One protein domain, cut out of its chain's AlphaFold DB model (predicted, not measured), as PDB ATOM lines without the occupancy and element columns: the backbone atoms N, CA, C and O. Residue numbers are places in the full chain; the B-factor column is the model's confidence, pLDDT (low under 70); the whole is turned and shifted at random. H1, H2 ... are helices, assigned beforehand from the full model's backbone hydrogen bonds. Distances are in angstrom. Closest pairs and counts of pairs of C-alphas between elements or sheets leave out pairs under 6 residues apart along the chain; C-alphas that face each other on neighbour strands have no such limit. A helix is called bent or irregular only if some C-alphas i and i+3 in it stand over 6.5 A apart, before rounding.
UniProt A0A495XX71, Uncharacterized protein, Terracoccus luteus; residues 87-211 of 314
ATOM      1  N   ARG A  87     -19.224  45.382  26.150       95.75
ATOM      2  CA  ARG A  87     -18.080  45.473  27.071       95.75
ATOM      3  C   ARG A  87     -16.987  44.447  26.781       95.75
ATOM      4  O   ARG A  87     -15.862  44.642  27.244       95.75
ATOM      5  N   VAL A  88     -17.275  43.399  26.007       97.75
ATOM      6  CA  VAL A  88     -16.308  42.344  25.649       97.75
ATOM      7  C   VAL A  88     -15.056  42.939  25.011       97.75
ATOM      8  O   VAL A  88     -13.936  42.563  25.358       97.75
ATOM      9  N   ASP A  89     -15.231  43.934  24.141       98.00
ATOM     10  CA  ASP A  89     -14.132  44.626  23.469       98.00
ATOM     11  C   ASP A  89     -13.167  45.286  24.462       98.00
ATOM     12  O   ASP A  89     -11.945  45.117  24.385       98.00
ATOM     13  N   ALA A  90     -13.719  45.997  25.448       98.38
ATOM     14  CA  ALA A  90     -12.937  46.612  26.511       98.38
ATOM     15  C   ALA A  90     -12.263  45.558  27.397       98.38
ATOM     16  O   ALA A  90     -11.112  45.744  27.788       98.38
ATOM     17  N   ALA A  91     -12.928  44.436  27.674       98.56
ATOM     18  CA  ALA A  91     -12.370  43.360  28.484       98.56
ATOM     19  C   ALA A  91     -11.166  42.682  27.811       98.56
ATOM     20  O   ALA A  91     -10.132  42.489  28.458       98.56
ATOM     21  N   ILE A  92     -11.264  42.386  26.510       98.75
ATOM     22  CA  ILE A  92     -10.162  41.823  25.718       98.75
ATOM     23  C   ILE A  92      -8.994  42.813  25.658       98.75
ATOM     24  O   ILE A  92      -7.855  42.431  25.936       98.75
ATOM     25  N   VAL A  93      -9.255  44.091  25.350       98.81
ATOM     26  CA  VAL A  93      -8.202  45.123  25.322       98.81
ATOM     27  C   VAL A  93      -7.540  45.267  26.687       98.81
ATOM     28  O   VAL A  93      -6.315  45.348  26.752       98.81
ATOM     29  N   LEU A  94      -8.316  45.257  27.774       98.88
ATOM     30  CA  LEU A  94      -7.782  45.356  29.125       98.88
ATOM     31  C   LEU A  94      -6.839  44.191  29.439       98.88
ATOM     32  O   LEU A  94      -5.717  44.429  29.883       98.88
ATOM     33  N   ARG A  95      -7.261  42.946  29.173       98.81
ATOM     34  CA  ARG A  95      -6.425  41.757  29.416       98.81
ATOM     35  C   ARG A  95      -5.148  41.773  28.580       98.81
ATOM     36  O   ARG A  95      -4.059  41.547  29.115       98.81
ATOM     37  N   ALA A  96      -5.256  42.095  27.293       98.81
ATOM     38  CA  ALA A  96      -4.098  42.179  26.410       98.81
ATOM     39  C   ALA A  96      -3.124  43.285  26.862       98.81
ATOM     40  O   ALA A  96      -1.919  43.052  26.951       98.81
ATOM     41  N   ALA A  97      -3.635  44.471  27.206       98.81
ATOM     42  CA  ALA A  97      -2.813  45.603  27.625       98.81
ATOM     43  C   ALA A  97      -2.133  45.375  28.984       98.81
ATOM     44  O   ALA A  97      -0.964  45.724  29.137       98.81
ATOM     45  N   GLN A  98      -2.816  44.752  29.948       98.81
ATOM     46  CA  GLN A  98      -2.218  44.361  31.231       98.81
ATOM     47  C   GLN A  98      -1.089  43.342  31.053       98.81
ATOM     48  O   GLN A  98      -0.061  43.458  31.713       98.81
ATOM     49  N   SER A  99      -1.248  42.387  30.134       98.44
ATOM     50  CA  SER A  99      -0.208  41.399  29.814       98.44
ATOM     51  C   SER A  99       1.012  42.041  29.145       98.44
ATOM     52  O   SER A  99       2.156  41.654  29.390       98.44
ATOM     53  N   ALA A 100       0.768  43.044  28.300       98.62
ATOM     54  CA  ALA A 100       1.799  43.735  27.543       98.62
ATOM     55  C   ALA A 100       2.559  44.791  28.358       98.62
ATOM     56  O   ALA A 100       3.766  44.941  28.172       98.62
ATOM     57  N   LEU A 101       1.886  45.537  29.244       98.62
ATOM     58  CA  LEU A 101       2.458  46.700  29.933       98.62
ATOM     59  C   LEU A 101       3.801  46.406  30.642       98.62
ATOM     60  O   LEU A 101       4.731  47.190  30.440       98.62
ATOM     61  N   PRO A 102       3.973  45.306  31.403       97.88
ATOM     62  CA  PRO A 102       5.217  45.054  32.134       97.88
ATOM     63  C   PRO A 102       6.441  44.827  31.240       97.88
ATOM     64  O   PRO A 102       7.560  45.107  31.658       97.88
ATOM     65  N   VAL A 103       6.240  44.326  30.017       97.81
ATOM     66  CA  VAL A 103       7.326  43.905  29.110       97.81
ATOM     67  C   VAL A 103       7.473  44.785  27.871       97.81
ATOM     68  O   VAL A 103       8.448  44.670  27.130       97.81
ATOM     69  N   ALA A 104       6.509  45.671  27.630       97.62
ATOM     70  CA  ALA A 104       6.534  46.585  26.505       97.62
ATOM     71  C   ALA A 104       7.716  47.567  26.598       97.62
ATOM     72  O   ALA A 104       8.098  48.022  27.674       97.62
ATOM     73  N   SER A 105       8.238  47.988  25.440       96.12
ATOM     74  CA  SER A 105       9.158  49.135  25.367       96.12
ATOM     75  C   SER A 105       8.530  50.387  25.995       96.12
ATOM     76  O   SER A 105       7.314  50.572  25.912       96.12
ATOM     77  N   GLN A 106       9.346  51.295  26.536       93.25
ATOM     78  CA  GLN A 106       8.866  52.488  27.249       93.25
ATOM     79  C   GLN A 106       7.848  53.326  26.450       93.25
ATOM     80  O   GLN A 106       6.867  53.819  27.006       93.25
ATOM     81  N   GLU A 107       8.037  53.474  25.135       92.31
ATOM     82  CA  GLU A 107       7.080  54.189  24.280       92.31
ATOM     83  C   GLU A 107       5.729  53.465  24.188       92.31
ATOM     84  O   GLU A 107       4.677  54.103  24.236       92.31
ATOM     85  N   ARG A 108       5.737  52.132  24.108       96.75
ATOM     86  CA  ARG A 108       4.512  51.324  24.051       96.75
ATOM     87  C   ARG A 108       3.838  51.182  25.416       96.75
ATOM     88  O   ARG A 108       2.613  51.142  25.457       96.75
ATOM     89  N   GLN A 109       4.586  51.212  26.522       98.31
ATOM     90  CA  GLN A 109       4.013  51.238  27.875       98.31
ATOM     91  C   GLN A 109       3.053  52.414  28.064       98.31
ATOM     92  O   GLN A 109       1.977  52.254  28.630       98.31
ATOM     93  N   ASN A 110       3.396  53.584  27.525       97.94
ATOM     94  CA  ASN A 110       2.533  54.765  27.546       97.94
ATOM     95  C   ASN A 110       1.179  54.521  26.853       97.94
ATOM     96  O   ASN A 110       0.138  54.950  27.350       97.94
ATOM     97  N   LEU A 111       1.182  53.810  25.721       97.69
ATOM     98  CA  LEU A 111      -0.040  53.450  24.999       97.69
ATOM     99  C   LEU A 111      -0.837  52.361  25.729       97.69
ATOM    100  O   LEU A 111      -2.058  52.474  25.815       97.69
ATOM    101  N   MET A 112      -0.167  51.355  26.302       98.62
ATOM    102  CA  MET A 112      -0.821  50.326  27.122       98.62
ATOM    103  C   MET A 112      -1.464  50.934  28.372       98.62
ATOM    104  O   MET A 112      -2.591  50.593  28.709       98.62
ATOM    105  N   ALA A 113      -0.803  51.902  29.009       98.69
ATOM    106  CA  ALA A 113      -1.339  52.623  30.156       98.69
ATOM    107  C   ALA A 113      -2.618  53.407  29.814       98.69
ATOM    108  O   ALA A 113      -3.585  53.355  30.572       98.69
ATOM    109  N   ILE A 114      -2.661  54.089  28.660       98.50
ATOM    110  CA  ILE A 114      -3.893  54.738  28.175       98.50
ATOM    111  C   ILE A 114      -4.988  53.691  27.930       98.50
ATOM    112  O   ILE A 114      -6.115  53.881  28.386       98.50
ATOM    113  N   ALA A 115      -4.659  52.591  27.243       98.50
ATOM    114  CA  ALA A 115      -5.615  51.531  26.932       98.50
ATOM    115  C   ALA A 115      -6.231  50.924  28.202       98.50
ATOM    116  O   ALA A 115      -7.447  50.769  28.265       98.50
ATOM    117  N   ILE A 116      -5.415  50.660  29.229       98.81
ATOM    118  CA  ILE A 116      -5.870  50.159  30.532       98.81
ATOM    119  C   ILE A 116      -6.841  51.146  31.183       98.81
ATOM    120  O   ILE A 116      -7.941  50.753  31.557       98.81
ATOM    121  N   LEU A 117      -6.478  52.430  31.285       98.62
ATOM    122  CA  LEU A 117      -7.335  53.436  31.928       98.62
ATOM    123  C   LEU A 117      -8.682  53.600  31.212       98.62
ATOM    124  O   LEU A 117      -9.716  53.712  31.864       98.62
ATOM    125  N   GLN A 118      -8.684  53.612  29.879       98.50
ATOM    126  CA  GLN A 118      -9.912  53.747  29.095       98.50
ATOM    127  C   GLN A 118     -10.779  52.485  29.143       98.50
ATOM    128  O   GLN A 118     -12.000  52.589  29.238       98.50
ATOM    129  N   ALA A 119     -10.164  51.300  29.107       98.50
ATOM    130  CA  ALA A 119     -10.886  50.040  29.218       98.50
ATOM    131  C   ALA A 119     -11.491  49.850  30.619       98.50
ATOM    132  O   ALA A 119     -12.635  49.423  30.725       98.50
ATOM    133  N   GLU A 120     -10.789  50.247  31.682       98.62
ATOM    134  CA  GLU A 120     -11.328  50.274  33.053       98.62
ATOM    135  C   GLU A 120     -12.571  51.163  33.161       98.62
ATOM    136  O   GLU A 120     -13.570  50.754  33.741       98.62
ATOM    137  N   VAL A 121     -12.562  52.342  32.529       98.25
ATOM    138  CA  VAL A 121     -13.749  53.210  32.460       98.25
ATOM    139  C   VAL A 121     -14.887  52.565  31.663       98.25
ATOM    140  O   VAL A 121     -16.042  52.670  32.070       98.25
ATOM    141  N   SER A 122     -14.589  51.896  30.546       97.56
ATOM    142  CA  SER A 122     -15.604  51.191  29.751       97.56
ATOM    143  C   SER A 122     -16.257  50.035  30.512       97.56
ATOM    144  O   SER A 122     -17.449  49.794  30.343       97.56
ATOM    145  N   LEU A 123     -15.496  49.321  31.344       97.56
ATOM    146  CA  LEU A 123     -16.008  48.212  32.151       97.56
ATOM    147  C   LEU A 123     -16.706  48.694  33.427       97.56
ATOM    148  O   LEU A 123     -17.712  48.114  33.835       97.56
ATOM    149  N   ASN A 124     -16.190  49.759  34.040       97.38
ATOM    150  CA  ASN A 124     -16.732  50.378  35.238       97.38
ATOM    151  C   ASN A 124     -16.690  51.915  35.122       97.38
ATOM    152  O   ASN A 124     -15.704  52.551  35.514       97.38
ATOM    153  N   PRO A 125     -17.789  52.557  34.681       96.50
ATOM    154  CA  PRO A 125     -17.855  54.014  34.558       96.50
ATOM    155  C   PRO A 125     -17.617  54.780  35.869       96.50
ATOM    156  O   PRO A 125     -17.354  55.983  35.835       96.50
ATOM    157  N   ALA A 126     -17.702  54.129  37.038       97.19
ATOM    158  CA  ALA A 126     -17.352  54.754  38.312       97.19
ATOM    159  C   ALA A 126     -15.850  55.064  38.430       97.19
ATOM    160  O   ALA A 126     -15.486  55.985  39.159       97.19
ATOM    161  N   VAL A 127     -14.983  54.387  37.667       97.00
ATOM    162  CA  VAL A 127     -13.538  54.680  37.607       97.00
ATOM    163  C   VAL A 127     -13.291  56.114  37.137       97.00
ATOM    164  O   VAL A 127     -12.433  56.809  37.681       97.00
ATOM    165  N   ALA A 128     -14.100  56.623  36.200       94.38
ATOM    166  CA  ALA A 128     -14.016  58.017  35.761       94.38
ATOM    167  C   ALA A 128     -14.324  59.024  36.887       94.38
ATOM    168  O   ALA A 128     -13.888  60.171  36.820       94.38
ATOM    169  N   ARG A 129     -15.051  58.592  37.928       93.56
ATOM    170  CA  ARG A 129     -15.402  59.374  39.125       93.56
ATOM    171  C   ARG A 129     -14.495  59.079  40.327       93.56
ATOM    172  O   ARG A 129     -14.774  59.564  41.416       93.56
ATOM    173  N   GLY A 130     -13.422  58.309  40.138       93.88
ATOM    174  CA  GLY A 130     -12.443  58.009  41.184       93.88
ATOM    175  C   GLY A 130     -12.626  56.667  41.892       93.88
ATOM    176  O   GLY A 130     -11.987  56.460  42.918       93.88
ATOM    177  N   ALA A 131     -13.456  55.755  41.373       96.50
ATOM    178  CA  ALA A 131     -13.446  54.374  41.856       96.50
ATOM    179  C   ALA A 131     -12.087  53.701  41.594       96.50
ATOM    180  O   ALA A 131     -11.355  54.075  40.671       96.50
ATOM    181  N   GLU A 132     -11.768  52.695  42.405       96.81
ATOM    182  CA  GLU A 132     -10.526  51.941  42.269       96.81
ATOM    183  C   GLU A 132     -10.480  51.138  40.962       96.81
ATOM    184  O   GLU A 132     -11.500  50.671  40.451       96.81
ATOM    185  N   LEU A 133      -9.267  50.990  40.422       98.00
ATOM    186  CA  LEU A 133      -9.001  50.123  39.273       98.00
ATOM    187  C   LEU A 133      -9.086  48.653  39.692       98.00
ATOM    188  O   LEU A 133      -8.848  48.321  40.854       98.00
ATOM    189  N   SER A 134      -9.321  47.753  38.735       98.19
ATOM    190  CA  SER A 134      -9.224  46.320  39.019       98.19
ATOM    191  C   SER A 134      -7.832  45.928  39.531       98.19
ATOM    192  O   SER A 134      -6.812  46.521  39.159       98.19
ATOM    193  N   ALA A 135      -7.773  44.860  40.335       98.06
ATOM    194  CA  ALA A 135      -6.518  44.326  40.867       98.06
ATOM    195  C   ALA A 135      -5.491  44.014  39.760       98.06
ATOM    196  O   ALA A 135      -4.304  44.280  39.926       98.06
ATOM    197  N   GLY A 136      -5.946  43.524  38.599       97.94
ATOM    198  CA  GLY A 136      -5.077  43.259  37.449       97.94
ATOM    199  C   GLY A 136      -4.446  44.525  36.861       97.94
ATOM    200  O   GLY A 136      -3.261  44.527  36.537       97.94
ATOM    201  N   SER A 137      -5.201  45.624  36.771       98.56
ATOM    202  CA  SER A 137      -4.663  46.905  36.293       98.56
ATOM    203  C   SER A 137      -3.706  47.514  37.292       98.56
ATOM    204  O   SER A 137      -2.667  48.037  36.897       98.56
ATOM    205  N   ARG A 138      -4.032  47.417  38.585       98.56
ATOM    206  CA  ARG A 138      -3.138  47.865  39.646       98.56
ATOM    207  C   ARG A 138      -1.807  47.118  39.587       98.56
ATOM    208  O   ARG A 138      -0.768  47.764  39.510       98.56
ATOM    209  N   HIS A 139      -1.860  45.790  39.518       98.38
ATOM    210  CA  HIS A 139      -0.680  44.945  39.392       98.38
ATOM    211  C   HIS A 139       0.161  45.311  38.159       98.38
ATOM    212  O   HIS A 139       1.370  45.497  38.266       98.38
ATOM    213  N   ALA A 140      -0.469  45.502  36.995       98.31
ATOM    214  CA  ALA A 140       0.242  45.915  35.786       98.31
ATOM    215  C   ALA A 140       0.925  47.291  35.950       98.31
ATOM    216  O   ALA A 140       2.060  47.479  35.502       98.31
ATOM    217  N   PHE A 141       0.273  48.250  36.617       98.69
ATOM    218  CA  PHE A 141       0.853  49.568  36.884       98.69
ATOM    219  C   PHE A 141       1.977  49.556  37.918       98.69
ATOM    220  O   PHE A 141       2.894  50.369  37.793       98.69
ATOM    221  N   ASP A 142       1.980  48.617  38.866       98.44
ATOM    222  CA  ASP A 142       3.089  48.464  39.812       98.44
ATOM    223  C   ASP A 142       4.411  48.118  39.085       98.44
ATOM    224  O   ASP A 142       5.483  48.545  39.519       98.44
ATOM    225  N   HIS A 143       4.350  47.458  37.919       97.00
ATOM    226  CA  HIS A 143       5.513  47.214  37.051       97.00
ATOM    227  C   HIS A 143       5.925  48.420  36.188       97.00
ATOM    228  O   HIS A 143       7.070  48.498  35.743       97.00
ATOM    229  N   ALA A 144       5.017  49.365  35.932       97.69
ATOM    230  CA  ALA A 144       5.261  50.515  35.060       97.69
ATOM    231  C   ALA A 144       4.667  51.829  35.618       97.69
ATOM    232  O   ALA A 144       3.907  52.521  34.928       97.69
ATOM    233  N   PRO A 145       5.057  52.264  36.833       98.19
ATOM    234  CA  PRO A 145       4.426  53.409  37.495       98.19
ATOM    235  C   PRO A 145       4.707  54.737  36.771       98.19
ATOM    236  O   PRO A 145       3.940  55.698  36.859       98.19
ATOM    237  N   ALA A 146       5.810  54.816  36.017       98.06
ATOM    238  CA  ALA A 146       6.110  55.969  35.172       98.06
ATOM    239  C   ALA A 146       5.123  56.104  33.999       98.06
ATOM    240  O   ALA A 146       4.727  57.227  33.679       98.06
ATOM    241  N   ALA A 147       4.705  54.985  33.400       98.38
ATOM    242  CA  ALA A 147       3.735  54.966  32.310       98.38
ATOM    243  C   ALA A 147       2.342  55.373  32.803       98.38
ATOM    244  O   ALA A 147       1.669  56.160  32.140       98.38
ATOM    245  N   GLU A 148       1.948  54.937  34.006       98.44
ATOM    246  CA  GLU A 148       0.696  55.372  34.635       98.44
ATOM    247  C   GLU A 148       0.658  56.896  34.818       98.44
ATOM    248  O   GLU A 148      -0.250  57.577  34.331       98.44
ATOM    249  N   ARG A 149       1.679  57.461  35.481       98.44
ATOM    250  CA  ARG A 149       1.772  58.913  35.709       98.44
ATOM    251  C   ARG A 149       1.782  59.685  34.396       98.44
ATOM    252  O   ARG A 149       1.138  60.730  34.284       98.44
ATOM    253  N   TRP A 150       2.518  59.181  33.406       98.12
ATOM    254  CA  TRP A 150       2.565  59.784  32.083       98.12
ATOM    255  C   TRP A 150       1.179  59.778  31.425       98.12
ATOM    256  O   TRP A 150       0.740  60.839  30.978       98.12
ATOM    257  N   ALA A 151       0.476  58.642  31.426       98.06
ATOM    258  CA  ALA A 151      -0.824  58.488  30.779       98.06
ATOM    259  C   ALA A 151      -1.879  59.390  31.422       98.06
ATOM    260  O   ALA A 151      -2.557  60.129  30.713       98.06
ATOM    261  N   ARG A 152      -1.945  59.431  32.759       97.81
ATOM    262  CA  ARG A 152      -2.865  60.318  33.491       97.81
ATOM    263  C   ARG A 152      -2.641  61.790  33.144       97.81
ATOM    264  O   ARG A 152      -3.588  62.499  32.808       97.81
ATOM    265  N   ARG A 153      -1.382  62.247  33.158       98.31
ATOM    266  CA  ARG A 153      -1.034  63.627  32.782       98.31
ATOM    267  C   ARG A 153      -1.368  63.916  31.321       98.31
ATOM    268  O   ARG A 153      -1.905  64.977  31.018       98.31
ATOM    269  N   PHE A 154      -1.044  62.991  30.422       97.31
ATOM    270  CA  PHE A 154      -1.316  63.139  28.996       97.31
ATOM    271  C   PHE A 154      -2.821  63.243  28.726       97.31
ATOM    272  O   PHE A 154      -3.253  64.152  28.022       97.31
ATOM    273  N   MET A 155      -3.625  62.365  29.330       97.00
ATOM    274  CA  MET A 155      -5.080  62.371  29.184       97.00
ATOM    275  C   MET A 155      -5.703  63.653  29.743       97.00
ATOM    276  O   MET A 155      -6.568  64.225  29.080       97.00
ATOM    277  N   ALA A 156      -5.212  64.153  30.883       96.69
ATOM    278  CA  ALA A 156      -5.644  65.429  31.452       96.69
ATOM    279  C   ALA A 156      -5.342  66.608  30.513       96.69
ATOM    280  O   ALA A 156      -6.229  67.402  30.217       96.69
ATOM    281  N   GLN A 157      -4.124  66.677  29.967       96.81
ATOM    282  CA  GLN A 157      -3.735  67.714  29.000       96.81
ATOM    283  C   GLN A 157      -4.506  67.621  27.678       96.81
ATOM    284  O   GLN A 157      -4.714  68.629  27.008       96.81
ATOM    285  N   ALA A 158      -4.907  66.414  27.279       94.94
ATOM    286  CA  ALA A 158      -5.688  66.174  26.073       94.94
ATOM    287  C   ALA A 158      -7.206  66.336  26.280       94.94
ATOM    288  O   ALA A 158      -7.942  66.227  25.302       94.94
ATOM    289  N   GLY A 159      -7.683  66.555  27.513       94.75
ATOM    290  CA  GLY A 159      -9.116  66.615  27.827       94.75
ATOM    291  C   GLY A 159      -9.842  65.274  27.648       94.75
ATOM    292  O   GLY A 159     -11.017  65.246  27.304       94.75
ATOM    293  N   THR A 160      -9.136  64.155  27.828       93.94
ATOM    294  CA  THR A 160      -9.658  62.786  27.617       93.94
ATOM    295  C   THR A 160      -9.721  61.955  28.899       93.94
ATOM    296  O   THR A 160     -10.001  60.758  28.853       93.94
ATOM    297  N   THR A 161      -9.464  62.570  30.054       94.31
ATOM    298  CA  THR A 161      -9.622  61.923  31.362       94.31
ATOM    299  C   THR A 161     -11.045  61.396  31.531       94.31
ATOM    300  O   THR A 161     -12.005  62.106  31.249       94.31
ATOM    301  N   GLY A 162     -11.176  60.148  31.987       93.19
ATOM    302  CA  GLY A 162     -12.478  59.525  32.233       93.19
ATOM    303  C   GLY A 162     -13.285  59.203  30.972       93.19
ATOM    304  O   GLY A 162     -14.450  58.848  31.088       93.19
ATOM    305  N   GLN A 163     -12.699  59.329  29.777       95.19
ATOM    306  CA  GLN A 163     -13.349  58.898  28.541       95.19
ATOM    307  C   GLN A 163     -13.234  57.375  28.381       95.19
ATOM    308  O   GLN A 163     -12.150  56.833  28.625       95.19
ATOM    309  N   PRO A 164     -14.309  56.692  27.947       96.50
ATOM    310  CA  PRO A 164     -14.267  55.262  27.682       96.50
ATOM    311  C   PRO A 164     -13.384  54.950  26.470       96.50
ATOM    312  O   PRO A 164     -13.044  55.817  25.653       96.50
ATOM    313  N   LEU A 165     -13.031  53.677  26.346       95.88
ATOM    314  CA  LEU A 165     -12.354  53.138  25.180       95.88
ATOM    315  C   LEU A 165     -13.214  53.328  23.927       95.88
ATOM    316  O   LEU A 165     -14.399  53.001  23.911       95.88
ATOM    317  N   ARG A 166     -12.605  53.848  22.859       94.81
ATOM    318  CA  ARG A 166     -13.276  54.007  21.565       94.81
ATOM    319  C   ARG A 166     -13.304  52.678  20.823       94.81
ATOM    320  O   ARG A 166     -12.256  52.075  20.632       94.81
ATOM    321  N   GLU A 167     -14.461  52.293  20.301       92.25
ATOM    322  CA  GLU A 167     -14.636  51.060  19.519       92.25
ATOM    323  C   GLU A 167     -13.651  50.965  18.340       92.25
ATOM    324  O   GLU A 167     -12.905  50.002  18.207       92.25
ATOM    325  N   ARG A 168     -13.509  52.038  17.548       93.00
ATOM    326  CA  ARG A 168     -12.567  52.085  16.407       93.00
ATOM    327  C   ARG A 168     -11.088  51.874  16.792       93.00
ATOM    328  O   ARG A 168     -10.236  51.722  15.911       93.00
ATOM    329  N   ALA A 169     -10.769  51.920  18.088       94.50
ATOM    330  CA  ALA A 169      -9.434  51.722  18.627       94.50
ATOM    331  C   ALA A 169      -9.117  50.283  19.023       94.50
ATOM    332  O   ALA A 169      -7.937  49.927  19.067       94.50
ATOM    333  N   THR A 170     -10.137  49.476  19.320       96.62
ATOM    334  CA  THR A 170      -9.989  48.215  20.059       96.62
ATOM    335  C   THR A 170      -9.070  47.250  19.324       96.62
ATOM    336  O   THR A 170      -8.053  46.822  19.868       96.62
ATOM    337  N   SER A 171      -9.327  47.033  18.032       96.88
ATOM    338  CA  SER A 171      -8.517  46.162  17.168       96.88
ATOM    339  C   SER A 171      -7.046  46.582  17.090       96.88
ATOM    340  O   SER A 171      -6.153  45.741  17.163       96.88
ATOM    341  N   LYS A 172      -6.767  47.890  16.979       97.56
ATOM    342  CA  LYS A 172      -5.389  48.406  16.892       97.56
ATOM    343  C   LYS A 172      -4.652  48.287  18.221       97.56
ATOM    344  O   LYS A 172      -3.468  47.971  18.225       97.56
ATOM    345  N   LEU A 173      -5.332  48.545  19.338       98.25
ATOM    346  CA  LEU A 173      -4.739  48.439  20.670       98.25
ATOM    347  C   LEU A 173      -4.478  46.982  21.058       98.25
ATOM    348  O   LEU A 173      -3.409  46.689  21.585       98.25
ATOM    349  N   ALA A 174      -5.396  46.074  20.730       98.38
ATOM    350  CA  ALA A 174      -5.206  44.643  20.932       98.38
ATOM    351  C   ALA A 174      -4.023  44.110  20.105       98.38
ATOM    352  O   ALA A 174      -3.143  43.449  20.652       98.38
ATOM    353  N   ALA A 175      -3.939  44.463  18.815       98.44
ATOM    354  CA  ALA A 175      -2.796  44.100  17.974       98.44
ATOM    355  C   ALA A 175      -1.475  44.678  18.515       98.44
ATOM    356  O   ALA A 175      -0.494  43.951  18.651       98.44
ATOM    357  N   LEU A 176      -1.465  45.957  18.914       98.56
ATOM    358  CA  LEU A 176      -0.293  46.604  19.507       98.56
ATOM    359  C   LEU A 176       0.149  45.932  20.815       98.56
ATOM    360  O   LEU A 176       1.348  45.858  21.084       98.56
ATOM    361  N   ALA A 177      -0.786  45.454  21.636       98.75
ATOM    362  CA  ALA A 177      -0.468  44.720  22.855       98.75
ATOM    363  C   ALA A 177       0.242  43.394  22.537       98.75
ATOM    364  O   ALA A 177       1.305  43.125  23.096       98.75
ATOM    365  N   VAL A 178      -0.273  42.619  21.575       98.75
ATOM    366  CA  VAL A 178       0.378  41.377  21.121       98.75
ATOM    367  C   VAL A 178       1.763  41.665  20.535       98.75
ATOM    368  O   VAL A 178       2.734  41.012  20.908       98.75
ATOM    369  N   GLU A 179       1.891  42.684  19.681       98.44
ATOM    370  CA  GLU A 179       3.187  43.119  19.144       98.44
ATOM    371  C   GLU A 179       4.158  43.554  20.249       98.44
ATOM    372  O   GLU A 179       5.357  43.317  20.146       98.44
ATOM    373  N   SER A 180       3.663  44.194  21.312       98.25
ATOM    374  CA  SER A 180       4.480  44.615  22.457       98.25
ATOM    375  C   SER A 180       5.052  43.438  23.230       98.25
ATOM    376  O   SER A 180       6.205  43.516  23.642       98.25
ATOM    377  N   VAL A 181       4.279  42.361  23.389       98.38
ATOM    378  CA  VAL A 181       4.764  41.110  23.983       98.38
ATOM    379  C   VAL A 181       5.747  40.416  23.043       98.38
ATOM    380  O   VAL A 181       6.835  40.045  23.468       98.38
ATOM    381  N   ALA A 182       5.408  40.297  21.757       97.69
ATOM    382  CA  ALA A 182       6.219  39.583  20.771       97.69
ATOM    383  C   ALA A 182       7.608  40.198  20.541       97.69
ATOM    384  O   ALA A 182       8.548  39.490  20.196       97.69
ATOM    385  N   THR A 183       7.743  41.517  20.698       96.62
ATOM    386  CA  THR A 183       9.024  42.221  20.533       96.62
ATOM    387  C   THR A 183       9.679  42.581  21.865       96.62
ATOM    388  O   THR A 183      10.541  43.459  21.896       96.62
ATOM    389  N   ALA A 184       9.226  41.999  22.977       95.62
ATOM    390  CA  ALA A 184       9.826  42.245  24.278       95.62
ATOM    391  C   ALA A 184      11.217  41.597  24.364       95.62
ATOM    392  O   ALA A 184      11.434  40.486  23.888       95.62
ATOM    393  N   CYS A 185      12.159  42.274  25.021       92.94
ATOM    394  CA  CYS A 185      13.507  41.751  25.255       92.94
ATOM    395  C   CYS A 185      13.531  40.832  26.491       92.94
ATOM    396  O   CYS A 185      14.212  41.127  27.470       92.94
ATOM    397  N   THR A 186      12.740  39.759  26.469       93.62
ATOM    398  CA  THR A 186      12.598  38.798  27.574       93.62
ATOM    399  C   THR A 186      12.708  37.365  27.043       93.62
ATOM    400  O   THR A 186      12.290  37.116  25.915       93.62
ATOM    401  N   PRO A 187      13.279  36.407  27.792       91.69
ATOM    402  CA  PRO A 187      13.437  35.035  27.300       91.69
ATOM    403  C   PRO A 187      12.114  34.255  27.185       91.69
ATOM    404  O   PRO A 187      12.069  33.234  26.513       91.69
ATOM    405  N   ASP A 188      11.038  34.721  27.821       95.75
ATOM    406  CA  ASP A 188       9.743  34.034  27.945       95.75
ATOM    407  C   ASP A 188       8.648  34.594  27.007       95.75
ATOM    408  O   ASP A 188       7.456  34.463  27.292       95.75
ATOM    409  N   VAL A 189       9.022  35.230  25.884       96.81
ATOM    410  CA  VAL A 189       8.071  35.835  24.918       96.81
ATOM    411  C   VAL A 189       6.999  34.843  24.470       96.81
ATOM    412  O   VAL A 189       5.810  35.168  24.473       96.81
ATOM    413  N   ASP A 190       7.405  33.630  24.116       95.25
ATOM    414  CA  ASP A 190       6.503  32.604  23.602       95.25
ATOM    415  C   ASP A 190       5.460  32.164  24.636       95.25
ATOM    416  O   ASP A 190       4.270  32.060  24.326       95.25
ATOM    417  N   ASP A 191       5.875  31.977  25.890       97.50
ATOM    418  CA  ASP A 191       4.961  31.656  26.988       97.50
ATOM    419  C   ASP A 191       3.984  32.800  27.251       97.50
ATOM    420  O   ASP A 191       2.787  32.568  27.432       97.50
ATOM    421  N   ARG A 192       4.460  34.047  27.187       98.12
ATOM    422  CA  ARG A 192       3.608  35.233  27.332       98.12
ATOM    423  C   ARG A 192       2.580  35.350  26.217       98.12
ATOM    424  O   ARG A 192       1.446  35.720  26.502       98.12
ATOM    425  N   LEU A 193       2.932  35.033  24.970       98.50
ATOM    426  CA  LEU A 193       1.985  35.043  23.851       98.50
ATOM    427  C   LEU A 193       0.883  33.991  24.030       98.50
ATOM    428  O   LEU A 193      -0.296  34.294  23.832       98.50
ATOM    429  N   VAL A 194       1.252  32.777  24.451       98.38
ATOM    430  CA  VAL A 194       0.293  31.700  24.741       98.38
ATOM    431  C   VAL A 194      -0.619  32.084  25.909       98.38
ATOM    432  O   VAL A 194      -1.835  31.905  25.819       98.38
ATOM    433  N   HIS A 195      -0.061  32.633  26.993       98.31
ATOM    434  CA  HIS A 195      -0.834  33.086  28.153       98.31
ATOM    435  C   HIS A 195      -1.762  34.251  27.809       98.31
ATOM    436  O   HIS A 195      -2.944  34.180  28.128       98.31
ATOM    437  N   LEU A 196      -1.285  35.253  27.067       98.56
ATOM    438  CA  LEU A 196      -2.106  36.379  26.620       98.56
ATOM    439  C   LEU A 196      -3.321  35.893  25.826       98.56
ATOM    440  O   LEU A 196      -4.440  36.326  26.097       98.56
ATOM    441  N   LEU A 197      -3.131  34.984  24.860       98.81
ATOM    442  CA  LEU A 197      -4.261  34.442  24.105       98.81
ATOM    443  C   LEU A 197      -5.225  33.687  25.025       98.81
ATOM    444  O   LEU A 197      -6.434  33.878  24.918       98.81
ATOM    445  N   ARG A 198      -4.709  32.863  25.944       98.75
ATOM    446  CA  ARG A 198      -5.531  32.088  26.883       98.75
ATOM    447  C   ARG A 198      -6.359  32.988  27.796       98.75
ATOM    448  O   ARG A 198      -7.538  32.711  28.006       98.75
ATOM    449  N   ASP A 199      -5.782  34.077  28.283       98.62
ATOM    450  CA  ASP A 199      -6.475  35.038  29.138       98.62
ATOM    451  C   ASP A 199      -7.555  35.797  28.357       98.62
ATOM    452  O   ASP A 199      -8.662  35.997  28.862       98.62
ATOM    453  N   CYS A 200      -7.287  36.150  27.095       98.75
ATOM    454  CA  CYS A 200      -8.278  36.743  26.194       98.75
ATOM    455  C   CYS A 200      -9.439  35.781  25.870       98.75
ATOM    456  O   CYS A 200     -10.597  36.200  25.845       98.75
ATOM    457  N   ILE A 201      -9.162  34.491  25.661       98.62
ATOM    458  CA  ILE A 201     -10.200  33.459  25.497       98.62
ATOM    459  C   ILE A 201     -11.022  33.342  26.783       98.62
ATOM    460  O   ILE A 201     -12.251  33.408  26.746       98.62
ATOM    461  N   THR A 202     -10.344  33.245  27.930       98.50
ATOM    462  CA  THR A 202     -10.979  33.095  29.243       98.50
ATOM    463  C   THR A 202     -11.928  34.254  29.519       98.50
ATOM    464  O   THR A 202     -13.098  34.011  29.807       98.50
ATOM    465  N   VAL A 203     -11.474  35.503  29.359       97.94
ATOM    466  CA  VAL A 203     -12.332  36.669  29.606       97.94
ATOM    467  C   VAL A 203     -13.520  36.707  28.649       97.94
ATOM    468  O   VAL A 203     -14.630  36.966  29.093       97.94
ATOM    469  N   THR A 204     -13.332  36.360  27.372       98.31
ATOM    470  CA  THR A 204     -14.432  36.311  26.392       98.31
ATOM    471  C   THR A 204     -15.468  35.248  26.769       98.31
ATOM    472  O   THR A 204     -16.668  35.495  26.675       98.31
ATOM    473  N   SER A 205     -15.027  34.084  27.260       97.69
ATOM    474  CA  SER A 205     -15.924  32.997  27.675       97.69
ATOM    475  C   SER A 205     -16.813  33.358  28.872       97.69
ATOM    476  O   SER A 205     -17.917  32.827  28.985       97.69
ATOM    477  N   LEU A 206     -16.367  34.271  29.746       96.62
ATOM    478  CA  LEU A 206     -17.174  34.744  30.875       96.62
ATOM    479  C   LEU A 206     -18.417  35.496  30.387       96.62
ATOM    480  O   LEU A 206     -19.509  35.226  30.871       96.62
ATOM    481  N   TYR A 207     -18.278  36.328  29.355       96.19
ATOM    482  CA  TYR A 207     -19.414  37.047  28.774       96.19
ATOM    483  C   TYR A 207     -20.422  36.119  28.089       96.19
ATOM    484  O   TYR A 207     -21.620  36.353  28.178       96.19
ATOM    485  N   VAL A 208     -19.970  35.033  27.454       92.31
ATOM    486  CA  VAL A 208     -20.890  34.037  26.867       92.31
ATOM    487  C   VAL A 208     -21.724  33.351  27.953       92.31
ATOM    488  O   VAL A 208     -22.911  33.089  27.761       92.31
ATOM    489  N   ARG A 209     -21.117  33.062  29.113       87.81
ATOM    490  CA  ARG A 209     -21.835  32.484  30.261       87.81
ATOM    491  C   ARG A 209     -22.859  33.467  30.820       87.81
ATOM    492  O   ARG A 209     -23.986  33.057  31.087       87.81
ATOM    493  N   ASP A 210     -22.489  34.736  30.949       85.25
ATOM    494  CA  ASP A 210     -23.385  35.785  31.440       85.25
ATOM    495  C   ASP A 210     -24.583  35.993  30.491       85.25
ATOM    496  O   ASP A 210     -25.727  36.024  30.954       85.25
ATOM    497  N   ASP A 211     -24.353  36.017  29.169       84.12
ATOM    498  CA  ASP A 211     -25.407  36.103  28.142       84.12
ATOM    499  C   ASP A 211     -26.404  34.923  28.247       84.12
ATOM    500  O   ASP A 211     -27.627  35.101  28.160       84.12
TER     501      ASP A 211
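Overview. This is residues 87 to 211 of the 314 residues of an uncharacterized protein of Terracoccus luteus (UniProt A0A495XX71). Four helices, H1, H2, H6 and H7, make an up-and-down bundle with H1 in its middle: H7 and H2 lie on two opposite sides of H1, and H6 and the short H4 on the other two. H5 packs steeply across the first part of H2, and the five-residue H3 makes a corner at the last part of H2. The printed part has 125 residues with seven named helices, H1 to H7 in chain order, and no named strand; its class is all helix. It is compact, with a radius of gyration of the C-alphas of 13.7 A and spans of 38 by 38 by 26 A.

Arrangement. H7, residues 189 to 211, touches H1, residues 88 to 100, at a shallow tilt of 22 degrees, opposite ways; their closest C-alphas, Ile 92 and Cys 200, are 5.4 A apart. H7 with residues 189 to 196 also touches H6, residues 167 to 182, in a helical hairpin at a shallow tilt of 32 degrees, only just short of steep; the closest C-alphas, Ala 182 and Val 189, are 5.9 A apart. H1 touches H6 the same way at 26 degrees, a shallow tilt, closest at the C-alphas of Ala 100 and Ala 177, 5.3 A. H1 and H2, residues 106 to 123, form the other helical hairpin, at a shallow tilt of 31 degrees; the closest C-alphas, Ala 90 and Ala 119, are 4.8 A apart. H1 with residues 94 to 99 touches H4, residues 135 to 143, closest at the C-alphas of Gln 98 and Ala 140, 5.4 A. H2 with residues 106 to 114 touches H5, residues 145 to 157, at a steep tilt of 67 degrees, only just short of about perpendicular; the closest C-alphas, Asn 110 and Ala 147, are 4.9 A apart. H2 and H3, residues 125 to 129, only just touch, with 3 pairs of C-alphas within 8 A, and only at the corner; the closest C-alphas, Val 121 and Val 127, are 5.4 A apart. Among the pairs apart are H2 and H7, and H4 and H6. Every O i to N i+4 pair is within hydrogen-bond range in H1 and H5, against 12 of 14 in H2, 4 of 5 in H4, 10 of 12 in H6, 18 of 19 in H7 and 0 of 1 in H3, which has 2 of 2 O i to N i+3 pairs within range.

Along the chain. H7 is 33.6 A long, from C-alpha 189 at (8.071, 35.835, 24.918) to C-alpha 211 at (-25.407, 36.103, 28.142). H2 measures 25.7 A, H6 23.8 A, and H1, from C-alpha 88 at (-16.308, 42.344, 25.649), 18.3 A. H6 is irregular: C-alphas 168 and 171 are 7.2 A apart.

Size, cuts and confidence. The two C-alphas farthest apart, Gln 157 and Arg 209, are 39.6 A apart. The printed part has no cut and no long link. Its mean pLDDT is 97.0, and no printed residue is under 70.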